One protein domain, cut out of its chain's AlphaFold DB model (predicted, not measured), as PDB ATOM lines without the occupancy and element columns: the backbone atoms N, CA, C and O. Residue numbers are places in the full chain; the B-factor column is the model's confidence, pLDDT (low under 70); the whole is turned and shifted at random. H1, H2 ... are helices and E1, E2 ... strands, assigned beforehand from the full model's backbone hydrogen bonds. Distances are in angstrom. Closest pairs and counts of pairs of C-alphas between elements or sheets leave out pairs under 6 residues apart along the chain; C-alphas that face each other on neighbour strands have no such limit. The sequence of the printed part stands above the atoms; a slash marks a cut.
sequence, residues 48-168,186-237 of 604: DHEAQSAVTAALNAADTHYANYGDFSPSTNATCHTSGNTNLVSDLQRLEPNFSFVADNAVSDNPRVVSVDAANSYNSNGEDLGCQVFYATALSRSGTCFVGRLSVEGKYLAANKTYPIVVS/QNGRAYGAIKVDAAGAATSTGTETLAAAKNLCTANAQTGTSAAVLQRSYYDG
ATOM      1  N   ASP A  48      25.360  -0.620 -21.972       79.75
ATOM      2  CA  ASP A  48      25.462   0.821 -22.170       79.75
ATOM      3  C   ASP A  48      26.529   1.425 -21.261       79.75
ATOM      4  O   ASP A  48      27.376   2.180 -21.739       79.75
ATOM      5  N   HIS A  49      26.586   1.015 -19.993       78.62
ATOM      6  CA  HIS A  49      27.644   1.422 -19.072       78.62
ATOM      7  C   HIS A  49      29.045   0.990 -19.531       78.62
ATOM      8  O   HIS A  49      29.996   1.757 -19.365       78.62
ATOM      9  N   GLU A  50      29.192  -0.183 -20.160       83.69
ATOM     10  CA  GLU A  50      30.479  -0.617 -20.729       83.69
ATOM     11  C   GLU A  50      30.949   0.348 -21.838       83.69
ATOM     12  O   GLU A  50      32.093   0.807 -21.816       83.69
ATOM     13  N   ALA A  51      30.063   0.720 -22.770       83.38
ATOM     14  CA  ALA A  51      30.386   1.661 -23.849       83.38
ATOM     15  C   ALA A  51      30.640   3.089 -23.335       83.38
ATOM     16  O   ALA A  51      31.569   3.765 -23.781       83.38
ATOM     17  N   GLN A  52      29.849   3.548 -22.363       81.69
ATOM     18  CA  GLN A  52      30.033   4.845 -21.705       81.69
ATOM     19  C   GLN A  52      31.382   4.938 -20.982       81.69
ATOM     20  O   GLN A  52      32.052   5.978 -21.038       81.69
ATOM     21  N   SER A  53      31.800   3.852 -20.325       83.25
ATOM     22  CA  SER A  53      33.112   3.742 -19.682       83.25
ATOM     23  C   SER A  53      34.238   3.891 -20.706       83.25
ATOM     24  O   SER A  53      35.155   4.683 -20.492       83.25
ATOM     25  N   ALA A  54      34.117   3.237 -21.864       88.44
ATOM     26  CA  ALA A  54      35.101   3.323 -22.939       88.44
ATOM     27  C   ALA A  54      35.224   4.738 -23.532       88.44
ATOM     28  O   ALA A  54      36.335   5.245 -23.695       88.44
ATOM     29  N   VAL A  55      34.099   5.423 -23.786       85.94
ATOM     30  CA  VAL A  55      34.105   6.834 -24.223       85.94
ATOM     31  C   VAL A  55      34.757   7.726 -23.165       85.94
ATOM     32  O   VAL A  55      35.565   8.589 -23.495       85.94
ATOM     33  N   THR A  56      34.450   7.511 -21.885       83.12
ATOM     34  CA  THR A  56      35.018   8.310 -20.787       83.12
ATOM     35  C   THR A  56      36.529   8.106 -20.665       83.12
ATOM     36  O   THR A  56      37.263   9.085 -20.532       83.12
ATOM     37  N   ALA A  57      37.000   6.862 -20.766       83.38
ATOM     38  CA  ALA A  57      38.423   6.537 -20.780       83.38
ATOM     39  C   ALA A  57      39.139   7.208 -21.961       83.38
ATOM     40  O   ALA A  57      40.199   7.798 -21.779       83.38
ATOM     41  N   ALA A  58      38.519   7.224 -23.145       90.75
ATOM     42  CA  ALA A  58      39.049   7.924 -24.313       90.75
ATOM     43  C   ALA A  58      39.211   9.435 -24.083       90.75
ATOM     44  O   ALA A  58      40.234  10.007 -24.450       90.75
ATOM     45  N   LEU A  59      38.228  10.086 -23.450       86.06
ATOM     46  CA  LEU A  59      38.318  11.513 -23.123       86.06
ATOM     47  C   LEU A  59      39.401  11.796 -22.068       86.06
ATOM     48  O   LEU A  59      40.082  12.812 -22.158       86.06
ATOM     49  N   ASN A  60      39.591  10.908 -21.089       84.94
ATOM     50  CA  ASN A  60      40.664  11.034 -20.094       84.94
ATOM     51  C   ASN A  60      42.055  10.840 -20.726       84.94
ATOM     52  O   ASN A  60      42.989  11.586 -20.417       84.94
ATOM     53  N   ALA A  61      42.179   9.881 -21.651       86.19
ATOM     54  CA  ALA A  61      43.377   9.696 -22.464       86.19
ATOM     55  C   ALA A  61      43.685  10.964 -23.269       86.19
ATOM     56  O   ALA A  61      44.830  11.408 -23.310       86.19
ATOM     57  N   ALA A  62      42.656  11.573 -23.861       87.75
ATOM     58  CA  ALA A  62      42.788  12.808 -24.619       87.75
ATOM     59  C   ALA A  62      43.209  13.991 -23.738       87.75
ATOM     60  O   ALA A  62      44.105  14.724 -24.139       87.75
ATOM     61  N   ASP A  63      42.652  14.161 -22.533       85.06
ATOM     62  CA  ASP A  63      43.109  15.190 -21.579       85.06
ATOM     63  C   ASP A  63      44.592  15.011 -21.218       85.06
ATOM     64  O   ASP A  63      45.365  15.970 -21.210       85.06
ATOM     65  N   THR A  64      45.013  13.768 -20.973       81.00
ATOM     66  CA  THR A  64      46.421  13.451 -20.692       81.00
ATOM     67  C   THR A  64      47.309  13.740 -21.901       81.00
ATOM     68  O   THR A  64      48.405  14.282 -21.763       81.00
ATOM     69  N   HIS A  65      46.839  13.411 -23.104       86.75
ATOM     70  CA  HIS A  65      47.528  13.722 -24.356       86.75
ATOM     71  C   HIS A  65      47.672  15.236 -24.550       86.75
ATOM     72  O   HIS A  65      48.773  15.720 -24.806       86.75
ATOM     73  N   TYR A  66      46.602  15.994 -24.318       85.56
ATOM     74  CA  TYR A  66      46.598  17.452 -24.387       85.56
ATOM     75  C   TYR A  66      47.577  18.083 -23.398       85.56
ATOM     76  O   TYR A  66      48.330  18.982 -23.762       85.56
ATOM     77  N   ALA A  67      47.641  17.580 -22.163       80.50
ATOM     78  CA  ALA A  67      48.600  18.058 -21.169       80.50
ATOM     79  C   ALA A  67      50.065  17.851 -21.604       80.50
ATOM     80  O   ALA A  67      50.935  18.637 -21.227       80.50
ATOM     81  N   ASN A  68      50.338  16.819 -22.407       83.06
ATOM     82  CA  ASN A  68      51.682  16.503 -22.889       83.06
ATOM     83  C   ASN A  68      52.091  17.310 -24.131       83.06
ATOM     84  O   ASN A  68      53.268  17.648 -24.265       83.06
ATOM     85  N   TYR A  69      51.152  17.598 -25.039       82.81
ATOM     86  CA  TYR A  69      51.459  18.164 -26.361       82.81
ATOM     87  C   TYR A  69      50.877  19.564 -26.610       82.81
ATOM     88  O   TYR A  69      51.323  20.245 -27.531       82.81
ATOM     89  N   GLY A  70      49.939  20.028 -25.782       82.38
ATOM     90  CA  GLY A  70      49.268  21.325 -25.925       82.38
ATOM     91  C   GLY A  70      48.167  21.366 -26.993       82.38
ATOM     92  O   GLY A  70      47.587  22.426 -27.220       82.38
ATOM     93  N   ASP A  71      47.878  20.239 -27.647       88.38
ATOM     94  CA  ASP A  71      46.739  20.031 -28.543       88.38
ATOM     95  C   ASP A  71      46.342  18.536 -28.595       88.38
ATOM     96  O   ASP A  71      46.987  17.679 -27.986       88.38
ATOM     97  N   PHE A  72      45.245  18.210 -29.289       90.19
ATOM     98  CA  PHE A  72      44.791  16.830 -29.524       90.19
ATOM     99  C   PHE A  72      45.356  16.212 -30.809       90.19
ATOM    100  O   PHE A  72      44.896  15.155 -31.247       90.19
ATOM    101  N   SER A  73      46.312  16.866 -31.464       90.38
ATOM    102  CA  SER A  73      46.910  16.340 -32.684       90.38
ATOM    103  C   SER A  73      47.855  15.172 -32.365       90.38
ATOM    104  O   SER A  73      48.369  15.071 -31.249       90.38
ATOM    105  N   PRO A  74      48.108  14.252 -33.309       89.00
ATOM    106  CA  PRO A  74      49.116  13.223 -33.102       89.00
ATOM    107  C   PRO A  74      50.499  13.813 -32.796       89.00
ATOM    108  O   PRO A  74      50.952  14.747 -33.457       89.00
ATOM    109  N   SER A  75      51.245  13.165 -31.901       84.19
ATOM    110  CA  SER A  75      52.593  13.587 -31.480       84.19
ATOM    111  C   SER A  75      53.622  13.677 -32.617       84.19
ATOM    112  O   SER A  75      54.678  14.293 -32.475       84.19
ATOM    113  N   THR A  76      53.329  13.036 -33.751       82.94
ATOM    114  CA  THR A  76      54.214  12.928 -34.917       82.94
ATOM    115  C   THR A  76      53.841  13.876 -36.055       82.94
ATOM    116  O   THR A  76      54.689  14.174 -36.897       82.94
ATOM    117  N   ASN A  77      52.598  14.359 -36.099       77.69
ATOM    118  CA  ASN A  77      52.118  15.301 -37.100       77.69
ATOM    119  C   ASN A  77      50.944  16.116 -36.551       77.69
ATOM    120  O   ASN A  77      49.872  15.571 -36.312       77.69
ATOM    121  N   ALA A  78      51.139  17.433 -36.440       80.31
ATOM    122  CA  ALA A  78      50.161  18.376 -35.896       80.31
ATOM    123  C   ALA A  78      48.981  18.655 -36.853       80.31
ATOM    124  O   ALA A  78      48.743  19.784 -37.280       80.31
ATOM    125  N   THR A  79      48.285  17.600 -37.279       83.19
ATOM    126  CA  THR A  79      47.173  17.638 -38.235       83.19
ATOM    127  C   THR A  79      45.868  17.251 -37.554       83.19
ATOM    128  O   THR A  79      45.799  16.189 -36.934       83.19
ATOM    129  N   CYS A  80      44.822  18.056 -37.741       82.75
ATOM    130  CA  CYS A  80      43.467  17.738 -37.291       82.75
ATOM    131  C   CYS A  80      42.675  17.063 -38.413       82.75
ATOM    132  O   CYS A  80      42.965  17.273 -39.592       82.75
ATOM    133  N   HIS A  81      41.672  16.271 -38.039       77.50
ATOM    134  CA  HIS A  81      40.683  15.648 -38.915       77.50
ATOM    135  C   HIS A  81      41.308  15.039 -40.175       77.50
ATOM    136  O   HIS A  81      41.023  15.408 -41.316       77.50
ATOM    137  N   THR A  82      42.245  14.122 -39.957       74.69
ATOM    138  CA  THR A  82      42.901  13.399 -41.043       74.69
ATOM    139  C   THR A  82      42.277  12.022 -41.135       74.69
ATOM    140  O   THR A  82      42.532  11.175 -40.284       74.69
ATOM    141  N   SER A  83      41.459  11.803 -42.166       77.06
ATOM    142  CA  SER A  83      40.733  10.542 -42.298       77.06
ATOM    143  C   SER A  83      41.674   9.337 -42.330       77.06
ATOM    144  O   SER A  83      42.600   9.275 -43.141       77.06
ATOM    145  N   GLY A  84      41.422   8.373 -41.447       79.56
ATOM    146  CA  GLY A  84      42.214   7.161 -41.280       79.56
ATOM    147  C   GLY A  84      43.522   7.361 -40.513       79.56
ATOM    148  O   GLY A  84      44.419   6.529 -40.644       79.56
ATOM    149  N   ASN A  85      43.682   8.441 -39.743       79.69
ATOM    150  CA  ASN A  85      44.926   8.697 -39.015       79.69
ATOM    151  C   ASN A  85      45.102   7.746 -37.817       79.69
ATOM    152  O   ASN A  85      44.418   7.844 -36.802       79.69
ATOM    153  N   THR A  86      46.085   6.852 -37.917       88.25
ATOM    154  CA  THR A  86      46.429   5.878 -36.871       88.25
ATOM    155  C   THR A  86      47.484   6.372 -35.877       88.25
ATOM    156  O   THR A  86      47.780   5.675 -34.904       88.25
ATOM    157  N   ASN A  87      48.082   7.547 -36.090       90.00
ATOM    158  CA  ASN A  87      49.098   8.088 -35.185       90.00
ATOM    159  C   ASN A  87      48.458   8.553 -33.871       90.00
ATOM    160  O   ASN A  87      48.941   8.179 -32.807       90.00
ATOM    161  N   LEU A  88      47.324   9.265 -33.943       90.19
ATOM    162  CA  LEU A  88      46.552   9.651 -32.753       90.19
ATOM    163  C   LEU A  88      46.068   8.412 -31.990       90.19
ATOM    164  O   LEU A  88      46.205   8.330 -30.775       90.19
ATOM    165  N   VAL A  89      45.581   7.408 -32.724       92.56
ATOM    166  CA  VAL A  89      45.201   6.102 -32.168       92.56
ATOM    167  C   VAL A  89      46.357   5.483 -31.385       92.56
ATOM    168  O   VAL A  89      46.165   5.040 -30.259       92.56
ATOM    169  N   SER A  90      47.566   5.485 -31.947       92.81
ATOM    170  CA  SER A  90      48.751   4.905 -31.303       92.81
ATOM    171  C   SER A  90      49.181   5.668 -30.048       92.81
ATOM    172  O   SER A  90      49.681   5.059 -29.101       92.81
ATOM    173  N   ASP A  91      48.999   6.988 -30.031       91.56
ATOM    174  CA  ASP A  91      49.288   7.820 -28.865       91.56
ATOM    175  C   ASP A  91      48.294   7.567 -27.733       91.56
ATOM    176  O   ASP A  91      48.708   7.295 -26.605       91.56
ATOM    177  N   LEU A  92      46.999   7.531 -28.042       92.62
ATOM    178  CA  LEU A  92      45.954   7.234 -27.061       92.62
ATOM    179  C   LEU A  92      46.035   5.793 -26.552       92.62
ATOM    180  O   LEU A  92      45.886   5.558 -25.358       92.62
ATOM    181  N   GLN A  93      46.369   4.834 -27.421       95.00
ATOM    182  CA  GLN A  93      46.542   3.427 -27.046       95.00
ATOM    183  C   GLN A  93      47.668   3.214 -26.027       95.00
ATOM    184  O   GLN A  93      47.622   2.260 -25.249       95.00
ATOM    185  N   ARG A  94      48.679   4.090 -26.027       92.31
ATOM    186  CA  ARG A  94      49.779   4.074 -25.054       92.31
ATOM    187  C   ARG A  94      49.353   4.615 -23.693       92.31
ATOM    188  O   ARG A  94      49.881   4.159 -22.685       92.31
ATOM    189  N   LEU A  95      48.446   5.590 -23.682       90.44
ATOM    190  CA  LEU A  95      47.912   6.190 -22.462       90.44
ATOM    191  C   LEU A  95      46.858   5.285 -21.818       90.44
ATOM    192  O   LEU A  95      46.892   5.085 -20.611       90.44
ATOM    193  N   GLU A  96      45.990   4.675 -22.626       92.94
ATOM    194  CA  GLU A  96      44.919   3.792 -22.163       92.94
ATOM    195  C   GLU A  96      44.974   2.425 -22.871       92.94
ATOM    196  O   GLU A  96      44.315   2.205 -23.890       92.94
ATOM    197  N   PRO A  97      45.742   1.452 -22.344       90.56
ATOM    198  CA  PRO A  97      45.911   0.142 -22.978       90.56
ATOM    199  C   PRO A  97      44.694  -0.787 -22.831       90.56
ATOM    200  O   PRO A  97      44.634  -1.829 -23.481       90.56
ATOM    201  N   ASN A  98      43.733  -0.440 -21.969       87.69
ATOM    202  CA  ASN A  98      42.586  -1.292 -21.637       87.69
ATOM    203  C   ASN A  98      41.482  -1.299 -22.710       87.69
ATOM    204  O   ASN A  98      40.642  -2.202 -22.718       87.69
ATOM    205  N   PHE A  99      41.492  -0.318 -23.614       89.69
ATOM    206  CA  PHE A  99      40.541  -0.182 -24.716       89.69
ATOM    207  C   PHE A  99      41.270  -0.200 -26.054       89.69
ATOM    208  O   PHE A  99      42.436   0.167 -26.128       89.69
ATOM    209  N   SER A 100      40.588  -0.634 -27.111       94.25
ATOM    210  CA  SER A 100      41.136  -0.622 -28.466       94.25
ATOM    211  C   SER A 100      40.702   0.655 -29.168       94.25
ATOM    212  O   SER A 100      39.530   0.805 -29.510       94.25
ATOM    213  N   PHE A 101      41.629   1.564 -29.440       94.19
ATOM    214  CA  PHE A 101      41.310   2.752 -30.229       94.19
ATOM    215  C   PHE A 101      41.369   2.449 -31.726       94.19
ATOM    216  O   PHE A 101      42.201   1.665 -32.188       94.19
ATOM    217  N   VAL A 102      40.485   3.074 -32.497       94.06
ATOM    218  CA  VAL A 102      40.471   3.001 -33.962       94.06
ATOM    219  C   VAL A 102      40.317   4.395 -34.557       94.06
ATOM    220  O   VAL A 102      39.836   5.315 -33.897       94.06
ATOM    221  N   ALA A 103      40.764   4.561 -35.801       91.50
ATOM    222  CA  ALA A 103      40.738   5.855 -36.471       91.50
ATOM    223  C   ALA A 103      39.301   6.369 -36.676       91.50
ATOM    224  O   ALA A 103      38.322   5.623 -36.586       91.50
ATOM    225  N   ASP A 104      39.192   7.650 -37.007       84.81
ATOM    226  CA  ASP A 104      37.941   8.381 -37.198       84.81
ATOM    227  C   ASP A 104      36.968   7.695 -38.165       84.81
ATOM    228  O   ASP A 104      35.761   7.745 -37.953       84.81
ATOM    229  N   ASN A 105      37.479   7.052 -39.217       85.62
ATOM    230  CA  ASN A 105      36.692   6.403 -40.268       85.62
ATOM    231  C   ASN A 105      36.418   4.911 -40.015       85.62
ATOM    232  O   ASN A 105      35.713   4.273 -40.801       85.62
ATOM    233  N   ALA A 106      36.976   4.349 -38.943       88.62
ATOM    234  CA  ALA A 106      36.742   2.978 -38.533       88.62
ATOM    235  C   ALA A 106      35.559   2.917 -37.562       88.62
ATOM    236  O   ALA A 106      35.450   3.714 -36.633       88.62
ATOM    237  N   VAL A 107      34.668   1.953 -37.787       83.00
ATOM    238  CA  VAL A 107      33.469   1.750 -36.967       83.00
ATOM    239  C   VAL A 107      33.848   1.215 -35.589       83.00
ATOM    240  O   VAL A 107      34.587   0.235 -35.489       83.00
ATOM    241  N   SER A 108      33.278   1.808 -34.537       85.69
ATOM    242  CA  SER A 108      33.165   1.138 -33.244       85.69
ATOM    243  C   SER A 108      32.151   0.001 -33.370       85.69
ATOM    244  O   SER A 108      30.947   0.221 -33.506       85.69
ATOM    245  N   ASP A 109      32.639  -1.237 -33.402       81.75
ATOM    246  CA  ASP A 109      31.814  -2.427 -33.615       81.75
ATOM    247  C   ASP A 109      31.426  -3.151 -32.313       81.75
ATOM    248  O   ASP A 109      30.579  -4.053 -32.342       81.75
ATOM    249  N   ASN A 110      32.016  -2.744 -31.185       82.38
ATOM    250  CA  ASN A 110      31.796  -3.285 -29.847       82.38
ATOM    251  C   ASN A 110      32.182  -2.245 -28.764       82.38
ATOM    252  O   ASN A 110      32.951  -1.329 -29.060       82.38
ATOM    253  N   PRO A 111      31.730  -2.401 -27.501       82.94
ATOM    254  CA  PRO A 111      31.885  -1.366 -26.472       82.94
ATOM    255  C   PRO A 111      33.332  -1.129 -26.032       82.94
ATOM    256  O   PRO A 111      33.595  -0.149 -25.351       82.94
ATOM    257  N   ARG A 112      34.281  -1.995 -26.412       86.56
ATOM    258  CA  ARG A 112      35.710  -1.835 -26.109       86.56
ATOM    259  C   ARG A 112      36.526  -1.272 -27.269       86.56
ATOM    260  O   ARG A 112      37.726  -1.053 -27.100       86.56
ATOM    261  N   VAL A 113      35.903  -1.063 -28.427       91.94
ATOM    262  CA  VAL A 113      36.519  -0.415 -29.584       91.94
ATOM    263  C   VAL A 113      36.018   1.017 -29.644       91.94
ATOM    264  O   VAL A 113      34.824   1.237 -29.811       91.94
ATOM    265  N   VAL A 114      36.912   1.993 -29.520       93.81
ATOM    266  CA  VAL A 114      36.544   3.414 -29.505       93.81
ATOM    267  C   VAL A 114      37.090   4.093 -30.751       93.81
ATOM    268  O   VAL A 114      38.302   4.144 -30.952       93.81
ATOM    269  N   SER A 115      36.198   4.625 -31.586       92.62
ATOM    270  CA  SER A 115      36.598   5.456 -32.725       92.62
ATOM    271  C   SER A 115      36.838   6.881 -32.245       92.62
ATOM    272  O   SER A 115      35.997   7.432 -31.529       92.62
ATOM    273  N   VAL A 116      37.986   7.453 -32.611       92.31
ATOM    274  CA  VAL A 116      38.470   8.743 -32.100       92.31
ATOM    275  C   VAL A 116      38.891   9.685 -33.224       92.31
ATOM    276  O   VAL A 116      39.364   9.239 -34.269       92.31
ATOM    277  N   ASP A 117      38.736  10.988 -33.005       90.19
ATOM    278  CA  ASP A 117      39.195  12.022 -33.936       90.19
ATOM    279  C   ASP A 117      39.525  13.330 -33.203       90.19
ATOM    280  O   ASP A 117      38.936  13.641 -32.166       90.19
ATOM    281  N   ALA A 118      40.437  14.114 -33.771       89.25
ATOM    282  CA  ALA A 118      40.766  15.458 -33.314       89.25
ATOM    283  C   ALA A 118      40.329  16.477 -34.369       89.25
ATOM    284  O   ALA A 118      40.558  16.277 -35.556       89.25
ATOM    285  N   ALA A 119      39.733  17.592 -33.964       84.31
ATOM    286  CA  ALA A 119      39.185  18.597 -34.867       84.31
ATOM    287  C   ALA A 119      39.653  20.013 -34.507       84.31
ATOM    288  O   ALA A 119      39.993  20.306 -33.358       84.31
ATOM    289  N   ASN A 120      39.662  20.889 -35.515       85.00
ATOM    290  CA  ASN A 120      40.004  22.297 -35.347       85.00
ATOM    291  C   ASN A 120      38.962  23.040 -34.505       85.00
ATOM    292  O   ASN A 120      37.757  22.789 -34.624       85.00
ATOM    293  N   SER A 121      39.424  24.022 -33.737       80.88
ATOM    294  CA  SER A 121      38.571  25.059 -33.154       80.88
ATOM    295  C   SER A 121      38.932  26.444 -33.696       80.88
ATOM    296  O   SER A 121      39.973  26.637 -34.325       80.88
ATOM    297  N   TYR A 122      38.051  27.418 -33.454       80.62
ATOM    298  CA  TYR A 122      38.198  28.779 -33.955       80.62
ATOM    299  C   TYR A 122      37.889  29.819 -32.874       80.62
ATOM    300  O   TYR A 122      37.108  29.591 -31.940       80.62
ATOM    301  N   ASN A 123      38.485  31.004 -33.000       76.00
ATOM    302  CA  ASN A 123      38.139  32.155 -32.165       76.00
ATOM    303  C   ASN A 123      36.945  32.955 -32.732       76.00
ATOM    304  O   ASN A 123      36.397  32.630 -33.782       76.00
ATOM    305  N   SER A 124      36.527  34.025 -32.039       74.12
ATOM    306  CA  SER A 124      35.380  34.871 -32.451       74.12
ATOM    307  C   SER A 124      35.544  35.566 -33.790       74.12
ATOM    308  O   SER A 124      34.559  36.046 -34.343       74.12
ATOM    309  N   ASN A 125      36.769  35.629 -34.296       75.94
ATOM    310  CA  ASN A 125      37.102  36.267 -35.556       75.94
ATOM    311  C   ASN A 125      37.267  35.233 -36.686       75.94
ATOM    312  O   ASN A 125      37.566  35.619 -37.812       75.94
ATOM    313  N   GLY A 126      37.060  33.937 -36.404       73.69
ATOM    314  CA  GLY A 126      37.204  32.848 -37.370       73.69
ATOM    315  C   GLY A 126      38.648  32.407 -37.620       73.69
ATOM    316  O   GLY A 126      38.903  31.725 -38.609       73.69
ATOM    317  N   GLU A 127      39.595  32.787 -36.759       82.81
ATOM    318  CA  GLU A 127      40.985  32.327 -36.850       82.81
ATOM    319  C   GLU A 127      41.103  30.908 -36.278       82.81
ATOM    320  O   GLU A 127      40.510  30.617 -35.237       82.81
ATOM    321  N   ASP A 128      41.848  30.040 -36.971       85.12
ATOM    322  CA  ASP A 128      42.109  28.644 -36.587       85.12
ATOM    323  C   ASP A 128      43.033  28.583 -35.362       85.12
ATOM    324  O   ASP A 128      44.089  29.219 -35.344       85.12
ATOM    325  N   LEU A 129      42.625  27.828 -34.343       80.94
ATOM    326  CA  LEU A 129      43.356  27.639 -33.086       80.94
ATOM    327  C   LEU A 129      44.018  26.252 -32.987       80.94
ATOM    328  O   LEU A 129      44.574  25.904 -31.946       80.94
ATOM    329  N   GLY A 130      43.980  25.455 -34.058       86.12
ATOM    330  CA  GLY A 130      44.540  24.106 -34.089       86.12
ATOM    331  C   GLY A 130      43.609  23.052 -33.487       86.12
ATOM    332  O   GLY A 130      42.407  23.279 -33.321       86.12
ATOM    333  N   CYS A 131      44.156  21.868 -33.193       88.38
ATOM    334  CA  CYS A 131      43.384  20.677 -32.818       88.38
ATOM    335  C   CYS A 131      42.931  20.727 -31.358       88.38
ATOM    336  O   CYS A 131      43.435  20.001 -30.510       88.38
ATOM    337  N   GLN A 132      41.982  21.602 -31.062       85.88
ATOM    338  CA  GLN A 132      41.528  21.886 -29.703       85.88
ATOM    339  C   GLN A 132      40.187  21.223 -29.365       85.88
ATOM    340  O   GLN A 132      39.589  21.503 -28.322       85.88
ATOM    341  N   VAL A 133      39.695  20.353 -30.252       83.62
ATOM    342  CA  VAL A 133      38.493  19.542 -30.047       83.62
ATOM    343  C   VAL A 133      38.829  18.073 -30.259       83.62
ATOM    344  O   VAL A 133      39.546  17.722 -31.190       83.62
ATOM    345  N   PHE A 134      38.272  17.210 -29.422       88.00
ATOM    346  CA  PHE A 134      38.429  15.766 -29.486       88.00
ATOM    347  C   PHE A 134      37.063  15.079 -29.454       88.00
ATOM    348  O   PHE A 134      36.173  15.500 -28.712       88.00
ATOM    349  N   TYR A 135      36.907  14.017 -30.240       87.56
ATOM    350  CA  TYR A 135      35.701  13.198 -30.318       87.56
ATOM    351  C   TYR A 135      36.029  11.733 -30.061       87.56
ATOM    352  O   TYR A 135      37.037  11.219 -30.540       87.56
ATOM    353  N   ALA A 136      35.131  11.052 -29.355       90.38
ATOM    354  CA  ALA A 136      35.183   9.617 -29.116       90.38
ATOM    355  C   ALA A 136      33.791   9.001 -29.278       90.38
ATOM    356  O   ALA A 136      32.799   9.577 -28.829       90.38
ATOM    357  N   THR A 137      33.711   7.825 -29.897       88.12
ATOM    358  CA  THR A 137      32.454   7.088 -30.086       88.12
ATOM    359  C   THR A 137      32.614   5.608 -29.757       88.12
ATOM    360  O   THR A 137      33.614   4.997 -30.142       88.12
ATOM    361  N   ALA A 138      31.638   5.034 -29.050       90.75
ATOM    362  CA  ALA A 138      31.606   3.613 -28.711       90.75
ATOM    363  C   ALA A 138      30.199   3.021 -28.868       90.75
ATOM    364  O   ALA A 138      29.220   3.570 -28.358       90.75
ATOM    365  N   LEU A 139      30.094   1.879 -29.546       86.12
ATOM    366  CA  LEU A 139      28.839   1.167 -29.750       86.12
ATOM    367  C   LEU A 139      28.592   0.171 -28.615       86.12
ATOM    368  O   LEU A 139      29.346  -0.783 -28.424       86.12
ATOM    369  N   SER A 140      27.483   0.345 -27.908       84.69
ATOM    370  CA  SER A 140      26.998  -0.631 -26.941       84.69
ATOM    371  C   SER A 140      26.450  -1.878 -27.627       84.69
ATOM    372  O   SER A 140      25.887  -1.835 -28.724       84.69
ATOM    373  N   ARG A 141      26.541  -3.016 -26.931       83.19
ATOM    374  CA  ARG A 141      25.879  -4.259 -27.361       83.19
ATOM    375  C   ARG A 141      24.355  -4.157 -27.304       83.19
ATOM    376  O   ARG A 141      23.696  -5.020 -27.882       83.19
ATOM    377  N   SER A 142      23.816  -3.139 -26.631       74.31
ATOM    378  CA  SER A 142      22.395  -2.802 -26.689       74.31
ATOM    379  C   SER A 142      21.968  -2.340 -28.081       74.31
ATOM    380  O   SER A 142      20.817  -2.555 -28.413       74.31
ATOM    381  N   GLY A 143      22.891  -1.784 -28.885       73.44
ATOM    382  CA  GLY A 143      22.608  -1.123 -30.163       73.44
ATOM    383  C   GLY A 143      22.720   0.405 -30.112       73.44
ATOM    384  O   GLY A 143      22.707   1.051 -31.161       73.44
ATOM    385  N   THR A 144      22.916   0.987 -28.925       74.56
ATOM    386  CA  THR A 144      23.101   2.434 -28.742       74.56
ATOM    387  C   THR A 144      24.550   2.853 -29.013       74.56
ATOM    388  O   THR A 144      25.484   2.267 -28.466       74.56
ATOM    389  N   CYS A 145      24.760   3.890 -29.831       79.19
ATOM    390  CA  CYS A 145      26.088   4.485 -30.011       79.19
ATOM    391  C   CYS A 145      26.272   5.680 -29.075       79.19
ATOM    392  O   CYS A 145      25.545   6.668 -29.170       79.19
ATOM    393  N   PHE A 146      27.262   5.606 -28.196       81.62
ATOM    394  CA  PHE A 146      27.621   6.680 -27.283       81.62
ATOM    395  C   PHE A 146      28.700   7.556 -27.894       81.62
ATOM    396  O   PHE A 146      29.636   7.066 -28.523       81.62
ATOM    397  N   VAL A 147      28.573   8.861 -27.688       80.38
ATOM    398  CA  VAL A 147      29.472   9.873 -28.228       80.38
ATOM    399  C   VAL A 147      29.909  10.807 -27.104       80.38
ATOM    400  O   VAL A 147      29.092  11.247 -26.291       80.38
ATOM    401  N   GLY A 148      31.200  11.116 -27.080       81.44
ATOM    402  CA  GLY A 148      31.821  12.105 -26.214       81.44
ATOM    403  C   GLY A 148      32.596  13.134 -27.032       81.44
ATOM    404  O   GLY A 148      33.239  12.793 -28.024       81.44
ATOM    405  N   ARG A 149      32.548  14.387 -26.597       83.44
ATOM    406  CA  ARG A 149      33.343  15.508 -27.099       83.44
ATOM    407  C   ARG A 149      34.134  16.102 -25.943       83.44
ATOM    408  O   ARG A 149      33.598  16.217 -24.846       83.44
ATOM    409  N   LEU A 150      35.355  16.545 -26.191       81.19
ATOM    410  CA  LEU A 150      36.144  17.387 -25.295       81.19
ATOM    411  C   LEU A 150      36.672  18.589 -26.080       81.19
ATOM    412  O   LEU A 150      37.027  18.469 -27.247       81.19
ATOM    413  N   SER A 151      36.684  19.756 -25.448       77.75
ATOM    414  CA  SER A 151      37.068  21.024 -26.070       77.75
ATOM    415  C   SER A 151      37.710  21.927 -25.025       77.75
ATOM    416  O   SER A 151      37.116  22.144 -23.970       77.75
ATOM    417  N   VAL A 152      38.917  22.419 -25.288       69.12
ATOM    418  CA  VAL A 152      39.771  23.067 -24.269       69.12
ATOM    419  C   VAL A 152      40.086  24.524 -24.601       69.12
ATOM    420  O   VAL A 152      40.002  25.375 -23.718       69.12
ATOM    421  N   GLU A 153      40.305  24.850 -25.875       62.16
ATOM    422  CA  GLU A 153      40.436  26.228 -26.348       62.16
ATOM    423  C   GLU A 153      39.691  26.405 -27.667       62.16
ATOM    424  O   GLU A 153      40.075  25.866 -28.694       62.16
ATOM    425  N   GLY A 154      38.587  27.145 -27.673       58.88
ATOM    426  CA  GLY A 154      37.781  27.276 -28.882       58.88
ATOM    427  C   GLY A 154      36.472  27.958 -28.585       58.88
ATOM    428  O   GLY A 154      35.488  27.317 -28.223       58.88
ATOM    429  N   LYS A 155      36.433  29.283 -28.749       57.53
ATOM    430  CA  LYS A 155      35.175  30.010 -28.570       57.53
ATOM    431  C   LYS A 155      34.124  29.558 -29.600       57.53
ATOM    432  O   LYS A 155      32.956  29.814 -29.361       57.53
ATOM    433  N   TYR A 156      34.505  28.907 -30.708       63.78
ATOM    434  CA  TYR A 156      33.580  28.436 -31.744       63.78
ATOM    435  C   TYR A 156      34.114  27.194 -32.473       63.78
ATOM    436  O   TYR A 156      35.322  27.009 -32.626       63.78
ATOM    437  N   LEU A 157      33.195  26.364 -32.961       70.06
ATOM    438  CA  LEU A 157      33.480  25.357 -33.985       70.06
ATOM    439  C   LEU A 157      33.388  26.013 -35.383       70.06
ATOM    440  O   LEU A 157      32.950  27.162 -35.489       70.06
ATOM    441  N   ALA A 158      33.816  25.337 -36.456       64.06
ATOM    442  CA  ALA A 158      33.860  25.949 -37.792       64.06
ATOM    443  C   ALA A 158      32.482  26.475 -38.245       64.06
ATOM    444  O   ALA A 158      31.474  25.770 -38.162       64.06
ATOM    445  N   ALA A 159      32.442  27.697 -38.787       55.81
ATOM    446  CA  ALA A 159      31.215  28.285 -39.329       55.81
ATOM    447  C   ALA A 159      30.650  27.446 -40.497       55.81
ATOM    448  O   ALA A 159      31.406  26.917 -41.317       55.81
ATOM    449  N   ASN A 160      29.316  27.353 -40.597       54.12
ATOM    450  CA  ASN A 160      28.583  26.570 -41.610       54.12
ATOM    451  C   ASN A 160      28.860  25.052 -41.576       54.12
ATOM    452  O   ASN A 160      28.753  24.360 -42.595       54.12
ATOM    453  N   LYS A 161      29.270  24.524 -40.420       54.19
ATOM    454  CA  LYS A 161      29.289  23.088 -40.137       54.19
ATOM    455  C   LYS A 161      28.211  22.790 -39.108       54.19
ATOM    456  O   LYS A 161      28.082  23.487 -38.104       54.19
ATOM    457  N   THR A 162      27.436  21.745 -39.353       51.16
ATOM    458  CA  THR A 162      26.540  21.207 -38.337       51.16
ATOM    459  C   THR A 162      27.379  20.280 -37.465       51.16
ATOM    460  O   THR A 162      28.026  19.377 -37.986       51.16
ATOM    461  N   TYR A 163      27.413  20.524 -36.157       54.50
ATOM    462  CA  TYR A 163      28.067  19.626 -35.210       54.50
ATOM    463  C   TYR A 163      26.991  18.907 -34.392       54.50
ATOM    464  O   TYR A 163      26.076  19.563 -33.895       54.50
ATOM    465  N   PRO A 164      27.063  17.573 -34.268       51.59
ATOM    466  CA  PRO A 164      25.992  16.782 -33.667       51.59
ATOM    467  C   PRO A 164      25.816  16.978 -32.156       51.59
ATOM    468  O   PRO A 164      24.711  16.788 -31.658       51.59
ATOM    469  N   ILE A 165      26.879  17.351 -31.430       58.62
ATOM    470  CA  ILE A 165      26.851  17.529 -29.971       58.62
ATOM    471  C   ILE A 165      27.423  18.889 -29.602       58.62
ATOM    472  O   ILE A 165      28.615  19.171 -29.776       58.62
ATOM    473  N   VAL A 166      26.547  19.726 -29.066       49.91
ATOM    474  CA  VAL A 166      26.841  21.097 -28.682       49.91
ATOM    475  C   VAL A 166      26.226  21.420 -27.325       49.91
ATOM    476  O   VAL A 166      25.176  20.899 -26.968       49.91
ATOM    477  N   VAL A 167      26.890  22.291 -26.574       50.06
ATOM    478  CA  VAL A 167      26.402  22.859 -25.317       50.06
ATOM    479  C   VAL A 167      25.347  23.916 -25.659       50.06
ATOM    480  O   VAL A 167      25.609  24.774 -26.511       50.06
ATOM    481  N   SER A 168      24.167  23.843 -25.035       44.28
ATOM    482  CA  SER A 168      23.056  24.782 -25.248       44.28
ATOM    483  C   SER A 168      23.448  26.226 -24.897       44.28
ATOM    484  O   SER A 168      24.232  26.484 -23.983       44.28
ATOM    485  N   GLN A 186      32.071  26.781 -26.917       63.72
ATOM    486  CA  GLN A 186      31.868  25.340 -26.805       63.72
ATOM    487  C   GLN A 186      33.052  24.724 -26.066       63.72
ATOM    488  O   GLN A 186      33.759  23.915 -26.644       63.72
ATOM    489  N   ASN A 187      33.285  25.125 -24.816       67.75
ATOM    490  CA  ASN A 187      34.362  24.578 -23.986       67.75
ATOM    491  C   ASN A 187      33.836  23.459 -23.078       67.75
ATOM    492  O   ASN A 187      32.658  23.425 -22.730       67.75
ATOM    493  N   GLY A 188      34.725  22.568 -22.651       68.56
ATOM    494  CA  GLY A 188      34.417  21.459 -21.758       68.56
ATOM    495  C   GLY A 188      34.041  20.178 -22.495       68.56
ATOM    496  O   GLY A 188      34.254  20.033 -23.703       68.56
ATOM    497  N   ARG A 189      33.526  19.214 -21.738       72.50
ATOM    498  CA  ARG A 189      33.094  17.925 -22.278       72.50
ATOM    499  C   ARG A 189      31.636  17.986 -22.698       72.50
ATOM    500  O   ARG A 189      30.873  18.711 -22.079       72.50
ATOM    501  N   ALA A 190      31.248  17.208 -23.701       71.12
ATOM    502  CA  ALA A 190      29.851  16.997 -24.034       71.12
ATOM    503  C   ALA A 190      29.546  15.548 -24.393       71.12
ATOM    504  O   ALA A 190      30.397  14.857 -24.943       71.12
ATOM    505  N   TYR A 191      28.340  15.090 -24.065       72.44
ATOM    506  CA  TYR A 191      27.959  13.686 -24.180       72.44
ATOM    507  C   TYR A 191      26.599  13.538 -24.851       72.44
ATOM    508  O   TYR A 191      25.694  14.348 -24.649       72.44
ATOM    509  N   GLY A 192      26.449  12.469 -25.627       72.25
ATOM    510  CA  GLY A 192      25.182  12.115 -26.250       72.25
ATOM    511  C   GLY A 192      25.119  10.641 -26.626       72.25
ATOM    512  O   GLY A 192      26.147   9.965 -26.708       72.25
ATOM    513  N   ALA A 193      23.905  10.144 -26.830       70.25
ATOM    514  CA  ALA A 193      23.637   8.792 -27.306       70.25
ATOM    515  C   ALA A 193      22.794   8.839 -28.587       70.25
ATOM    516  O   ALA A 193      21.777   9.524 -28.627       70.25
ATOM    517  N   ILE A 194      23.204   8.105 -29.621       69.62
ATOM    518  CA  ILE A 194      22.503   7.991 -30.900       69.62
ATOM    519  C   ILE A 194      21.671   6.708 -30.889       69.62
ATOM    520  O   ILE A 194      22.223   5.608 -30.782       69.62
ATOM    521  N   LYS A 195      20.351   6.855 -31.065       62.81
ATOM    522  CA  LYS A 195      19.399   5.752 -31.275       62.81
ATOM    523  C   LYS A 195      18.761   5.879 -32.663       62.81
ATOM    524  O   LYS A 195      18.271   6.949 -33.015       62.81
ATOM    525  N   VAL A 196      18.766   4.807 -33.457       54.28
ATOM    526  CA  VAL A 196      18.208   4.785 -34.825       54.28
ATOM    527  C   VAL A 196      17.066   3.785 -34.946       54.28
ATOM    528  O   VAL A 196      17.072   2.753 -34.286       54.28
ATOM    529  N   ASP A 197      16.091   4.082 -35.798       51.59
ATOM    530  CA  ASP A 197      14.979   3.199 -36.120       51.59
ATOM    531  C   ASP A 197      15.330   2.171 -37.221       51.59
ATOM    532  O   ASP A 197      16.430   2.150 -37.784       51.59
ATOM    533  N   ALA A 198      14.372   1.301 -37.554       47.16
ATOM    534  CA  ALA A 198      14.539   0.243 -38.545       47.16
ATOM    535  C   ALA A 198      14.619   0.758 -39.994       47.16
ATOM    536  O   ALA A 198      15.000   0.007 -40.891       47.16
ATOM    537  N   ALA A 199      14.282   2.030 -40.224       46.66
ATOM    538  CA  ALA A 199      14.422   2.733 -41.494       46.66
ATOM    539  C   ALA A 199      15.717   3.575 -41.566       46.66
ATOM    540  O   ALA A 199      15.981   4.191 -42.599       46.66
ATOM    541  N   GLY A 200      16.533   3.586 -40.504       46.16
ATOM    542  CA  GLY A 200      17.766   4.370 -40.407       46.16
ATOM    543  C   GLY A 200      17.559   5.847 -40.041       46.16
ATOM    544  O   GLY A 200      18.482   6.640 -40.216       46.16
ATOM    545  N   ALA A 201      16.378   6.233 -39.548       40.94
ATOM    546  CA  ALA A 201      16.068   7.566 -39.023       40.94
ATOM    547  C   ALA A 201      16.029   7.540 -37.482       40.94
ATOM    548  O   ALA A 201      15.638   6.532 -36.909       40.94
ATOM    549  N   ALA A 202      16.404   8.600 -36.754       44.00
ATOM    550  CA  ALA A 202      16.211   8.563 -35.300       44.00
ATOM    551  C   ALA A 202      14.757   8.819 -34.911       44.00
ATOM    552  O   ALA A 202      14.073   9.673 -35.481       44.00
ATOM    553  N   THR A 203      14.300   8.073 -33.908       42.19
ATOM    554  CA  THR A 203      12.944   8.154 -33.361       42.19
ATOM    555  C   THR A 203      12.977   8.019 -31.842       42.19
ATOM    556  O   THR A 203      13.877   7.395 -31.281       42.19
ATOM    557  N   SER A 204      11.962   8.567 -31.168       37.28
ATOM    558  CA  SER A 204      11.740   8.421 -29.719       37.28
ATOM    559  C   SER A 204      11.273   7.018 -29.303       37.28
ATOM    560  O   SER A 204      11.079   6.761 -28.119       37.28
ATOM    561  N   THR A 205      11.062   6.113 -30.265       40.62
ATOM    562  CA  THR A 205      10.417   4.808 -30.058       40.62
ATOM    563  C   THR A 205      11.373   3.610 -30.108       40.62
ATOM    564  O   THR A 205      10.925   2.494 -29.869       40.62
ATOM    565  N   GLY A 206      12.671   3.807 -30.391       49.03
ATOM    566  CA  GLY A 206      13.715   2.796 -30.141       49.03
ATOM    567  C   GLY A 206      13.587   1.464 -30.898       49.03
ATOM    568  O   GLY A 206      13.934   0.420 -30.359       49.03
ATOM    569  N   THR A 207      13.081   1.448 -32.133       46.00
ATOM    570  CA  THR A 207      13.013   0.203 -32.926       46.00
ATOM    571  C   THR A 207      14.277   0.021 -33.761       46.00
ATOM    572  O   THR A 207      14.308   0.436 -34.910       46.00
ATOM    573  N   GLU A 208      15.323  -0.563 -33.190       52.53
ATOM    574  CA  GLU A 208      16.680  -0.565 -33.747       52.53
ATOM    575  C   GLU A 208      16.889  -1.479 -34.965       52.53
ATOM    576  O   GLU A 208      16.463  -2.635 -34.992       52.53
ATOM    577  N   THR A 209      17.676  -1.012 -35.941       54.94
ATOM    578  CA  THR A 209      18.493  -1.925 -36.754       54.94
ATOM    579  C   THR A 209      19.967  -1.729 -36.407       54.94
ATOM    580  O   THR A 209      20.563  -0.695 -36.704       54.94
ATOM    581  N   LEU A 210      20.582  -2.761 -35.818       56.53
ATOM    582  CA  LEU A 210      22.001  -2.797 -35.426       56.53
ATOM    583  C   LEU A 210      22.958  -2.383 -36.564       56.53
ATOM    584  O   LEU A 210      24.042  -1.866 -36.316       56.53
ATOM    585  N   ALA A 211      22.562  -2.599 -37.823       59.66
ATOM    586  CA  ALA A 211      23.344  -2.234 -39.002       59.66
ATOM    587  C   ALA A 211      23.415  -0.714 -39.250       59.66
ATOM    588  O   ALA A 211      24.448  -0.225 -39.702       59.66
ATOM    589  N   ALA A 212      22.353   0.037 -38.944       57.84
ATOM    590  CA  ALA A 212      22.324   1.488 -39.132       57.84
ATOM    591  C   ALA A 212      23.090   2.220 -38.017       57.84
ATOM    592  O   ALA A 212      23.849   3.141 -38.311       57.84
ATOM    593  N   ALA A 213      22.971   1.761 -36.762       59.72
ATOM    594  CA  ALA A 213      23.701   2.328 -35.622       59.72
ATOM    595  C   ALA A 213      25.221   2.165 -35.781       59.72
ATOM    596  O   ALA A 213      25.981   3.102 -35.546       59.72
ATOM    597  N   LYS A 214      25.658   0.997 -36.271       66.50
ATOM    598  CA  LYS A 214      27.068   0.691 -36.558       66.50
ATOM    599  C   LYS A 214      27.705   1.677 -37.531       66.50
ATOM    600  O   LYS A 214      28.781   2.190 -37.261       66.50
ATOM    601  N   ASN A 215      27.034   1.997 -38.635       68.25
ATOM    602  CA  ASN A 215      27.602   2.885 -39.655       68.25
ATOM    603  C   ASN A 215      27.749   4.344 -39.185       68.25
ATOM    604  O   ASN A 215      28.533   5.093 -39.760       68.25
ATOM    605  N   LEU A 216      27.004   4.740 -38.149       67.62
ATOM    606  CA  LEU A 216      27.051   6.081 -37.564       67.62
ATOM    607  C   LEU A 216      27.976   6.172 -36.341       67.62
ATOM    608  O   LEU A 216      28.291   7.280 -35.911       67.62
ATOM    609  N   CYS A 217      28.440   5.037 -35.805       79.50
ATOM    610  CA  CYS A 217      29.324   4.990 -34.642       79.50
ATOM    611  C   CYS A 217      30.800   5.123 -35.033       79.50
ATOM    612  O   CYS A 217      31.616   4.218 -34.844       79.50
ATOM    613  N   THR A 218      31.108   6.259 -35.653       84.94
ATOM    614  CA  THR A 218      32.451   6.674 -36.059       84.94
ATOM    615  C   THR A 218      32.686   8.108 -35.597       84.94
ATOM    616  O   THR A 218      31.763   8.930 -35.635       84.94
ATOM    617  N   ALA A 219      33.910   8.448 -35.189       82.75
ATOM    618  CA  ALA A 219      34.232   9.829 -34.832       82.75
ATOM    619  C   ALA A 219      34.176  10.762 -36.055       82.75
ATOM    620  O   ALA A 219      33.759  11.907 -35.913       82.75
ATOM    621  N   ASN A 220      34.449  10.256 -37.266       79.12
ATOM    622  CA  ASN A 220      34.290  11.008 -38.518       79.12
ATOM    623  C   ASN A 220      32.845  11.484 -38.733       79.12
ATOM    624  O   ASN A 220      32.615  12.632 -39.116       79.12
ATOM    625  N   ALA A 221      31.854  10.646 -38.409       71.75
ATOM    626  CA  ALA A 221      30.448  11.047 -38.463       71.75
ATOM    627  C   ALA A 221      30.120  12.213 -37.509       71.75
ATOM    628  O   ALA A 221      29.084  12.856 -37.675       71.75
ATOM    629  N   GLN A 222      30.996  12.500 -36.538       70.44
ATOM    630  CA  GLN A 222      30.857  13.598 -35.582       70.44
ATOM    631  C   GLN A 222      31.690  14.842 -35.940       70.44
ATOM    632  O   GLN A 222      31.392  15.929 -35.444       70.44
ATOM    633  N   THR A 223      32.697  14.708 -36.809       66.56
ATOM    634  CA  THR A 223      33.641  15.776 -37.192       66.56
ATOM    635  C   THR A 223      33.504  16.250 -38.647       66.56
ATOM    636  O   THR A 223      34.042  17.300 -39.006       66.56
ATOM    637  N   GLY A 224      32.782  15.503 -39.490       55.75
ATOM    638  CA  GLY A 224      32.767  15.651 -40.947       55.75
ATOM    639  C   GLY A 224      31.839  16.720 -41.551       55.75
ATOM    640  O   GLY A 224      30.920  17.258 -40.942       55.75
ATOM    641  N   THR A 225      32.084  17.008 -42.835       46.94
ATOM    642  CA  THR A 225      31.433  18.064 -43.644       46.94
ATOM    643  C   THR A 225      30.208  17.608 -44.446       46.94
ATOM    644  O   THR A 225      29.648  18.384 -45.224       46.94
ATOM    645  N   SER A 226      29.792  16.352 -44.301       41.66
ATOM    646  CA  SER A 226      28.708  15.757 -45.078       41.66
ATOM    647  C   SER A 226      27.364  15.956 -44.369       41.66
ATOM    648  O   SER A 226      27.061  15.352 -43.346       41.66
ATOM    649  N   ALA A 227      26.530  16.806 -44.969       35.41
ATOM    650  CA  ALA A 227      25.199  17.232 -44.524       35.41
ATOM    651  C   ALA A 227      24.132  16.113 -44.390       35.41
ATOM    652  O   ALA A 227      22.936  16.396 -44.405       35.41
ATOM    653  N   ALA A 228      24.520  14.840 -44.296       36.31
ATOM    654  CA  ALA A 228      23.591  13.712 -44.325       36.31
ATOM    655  C   ALA A 228      23.132  13.230 -42.936       36.31
ATOM    656  O   ALA A 228      22.045  12.669 -42.837       36.31
ATOM    657  N   VAL A 229      23.902  13.448 -41.864       42.97
ATOM    658  CA  VAL A 229      23.620  12.795 -40.562       42.97
ATOM    659  C   VAL A 229      22.847  13.695 -39.573       42.97
ATOM    660  O   VAL A 229      22.374  13.237 -38.536       42.97
ATOM    661  N   LEU A 230      22.644  14.977 -39.887       43.19
ATOM    662  CA  LEU A 230      22.613  16.006 -38.837       43.19
ATOM    663  C   LEU A 230      21.316  16.816 -38.687       43.19
ATOM    664  O   LEU A 230      21.370  17.954 -38.249       43.19
ATOM    665  N   GLN A 231      20.144  16.258 -38.995       39.97
ATOM    666  CA  GLN A 231      18.864  16.858 -38.544       39.97
ATOM    667  C   GLN A 231      17.838  15.853 -38.024       39.97
ATOM    668  O   GLN A 231      16.745  16.226 -37.604       39.97
ATOM    669  N   ARG A 232      18.157  14.560 -38.088       38.62
ATOM    670  CA  ARG A 232      17.189  13.489 -37.848       38.62
ATOM    671  C   ARG A 232      17.664  12.508 -36.788       38.62
ATOM    672  O   ARG A 232      17.129  11.412 -36.749       38.62
ATOM    673  N   SER A 233      18.663  12.905 -35.996       47.19
ATOM    674  CA  SER A 233      19.322  12.111 -34.958       47.19
ATOM    675  C   SER A 233      18.969  12.692 -33.590       47.19
ATOM    676  O   SER A 233      19.269  13.853 -33.322       47.19
ATOM    677  N   TYR A 234      18.270  11.916 -32.763       45.94
ATOM    678  CA  TYR A 234      17.895  12.298 -31.402       45.94
ATOM    679  C   TYR A 234      19.037  11.932 -30.453       45.94
ATOM    680  O   TYR A 234      19.492  10.787 -30.476       45.94
ATOM    681  N   TYR A 235      19.481  12.898 -29.648       51.50
ATOM    682  CA  TYR A 235      20.500  12.710 -28.620       51.50
ATOM    683  C   TYR A 235      19.854  12.817 -27.243       51.50
ATOM    684  O   TYR A 235      19.286  13.856 -26.915       51.50
ATOM    685  N   ASP A 236      19.982  11.763 -26.441       49.12
ATOM    686  CA  ASP A 236      19.696  11.818 -25.006       49.12
ATOM    687  C   ASP A 236      20.998  12.095 -24.234       49.12
ATOM    688  O   ASP A 236      22.069  11.579 -24.589       49.12
ATOM    689  N   GLY A 237      20.931  12.968 -23.230       52.62
ATOM    690  CA  GLY A 237      22.077  13.352 -22.410       52.62
ATOM    691  C   GLY A 237      22.309  12.323 -21.310       52.62
ATOM    692  O   GLY A 237      21.600  12.320 -20.317       52.62
TER     693      GLY A 237
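AT A GLANCE: This is residues 48 to 168 and 186 to 237 of the 604 residues of the protein "Prepilin-type N-terminal cleavage/methylation domain-containing protein" of Actinobacteria bacterium (UniProt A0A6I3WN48). One strongly twisted sheet of six strands has the long helix H1 running along one face, over E2, E3 and E4, and two short helices, H3 and H4, on the opposite face. H2 stands beside the strands at the E1 end and meets H1 about perpendicular. The 173 printed residues run H1 H2 E1 E2 E3 E4 E5 H3 H4 E6; the sheet, mixed, has the order E1 E2 E3 E4 E5 E6. The class is mixed, helices and strands, with 78 residues, under half, in named elements. The whole is compact, with a radius of gyration of the C-alphas of 15.0 A and spans of 42 by 37 by 24 A.

HOW THE PARTS SIT: H1, residues 48 to 69, touches H2, residues 86 to 95, with its residues 58 to 65 alone; their closest C-alphas, of Ala 61 and Leu 95, are 5.7 A apart. H2 is at the sheet's level, and its Val 89 comes within 5.5 A of Phe 101 of edge strand E1, residues 100 to 102, C-alpha to C-alpha. E1 is parallel to E2, residues 113 to 119, with N 102 and O 114 at 2.9 A. E2, E3, residues 133 to 139, and E4, residues 145 to 151, form a meander, each strand the antiparallel neighbour of the one before, and two hairpins; N 117 and O 135 are 3.0 A apart, N 136 and O 148 2.9 A. H1 is on this sheet at a height of 7.3 A, over E2 and E3 and, only just, over E4 with 3 C-alphas; its closest C-alphas to E3, of Ala 51 and Ala 138, are 5.4 A apart. E4 is antiparallel to E5, residues 188 to 195, with N 147 and O 192 at 2.8 A. H3, residues 210 to 216, and H4, residues 220 to 223, meet only through their link, on the opposite face from H1. H3 is only just over E4, with 3 C-alphas, and the C-alphas of Cys 145 and Ala 213 are 6.5 A apart. H4 is over none of the strands, but only just, with 2 C-alphas falling on E2 and 2 on E3. Edge strand E6, residues 234 to 236, meets E5 only at a point, C-alphas 193 and 235 being 5.2 A apart. In H1 and H2 every O i to N i+4 pair is within hydrogen-bond range; H3 has 1 of 3, and 2 of 4 for O i to N i+3, and H4 is too short for an i+4 pair.

IN THESE COORDINATES: H1 begins at C-alpha 48 (25.462, 0.821, -22.170) and is 31.5 A long; H2 is 14.5 A. E2, E3, E4 and E5 are 19.9, 20.8, 20.2 and 23.7 A, and E6 ends at C-alpha 236 (19.696, 11.818, -25.006).

THE WHOLE: The farthest C-alphas, of Thr 76 and Thr 205, are 44.8 A apart. Residues 169 to 185 are not printed, and C-alphas 168 and 186 are 9.0 A apart across this cut. The links H1 to H2, E2 to E3 and E5 to H3 are long. Mean pLDDT of the printed part is 73.7; 57 residues are under 70, among them 194 to 216 and 223 to 237.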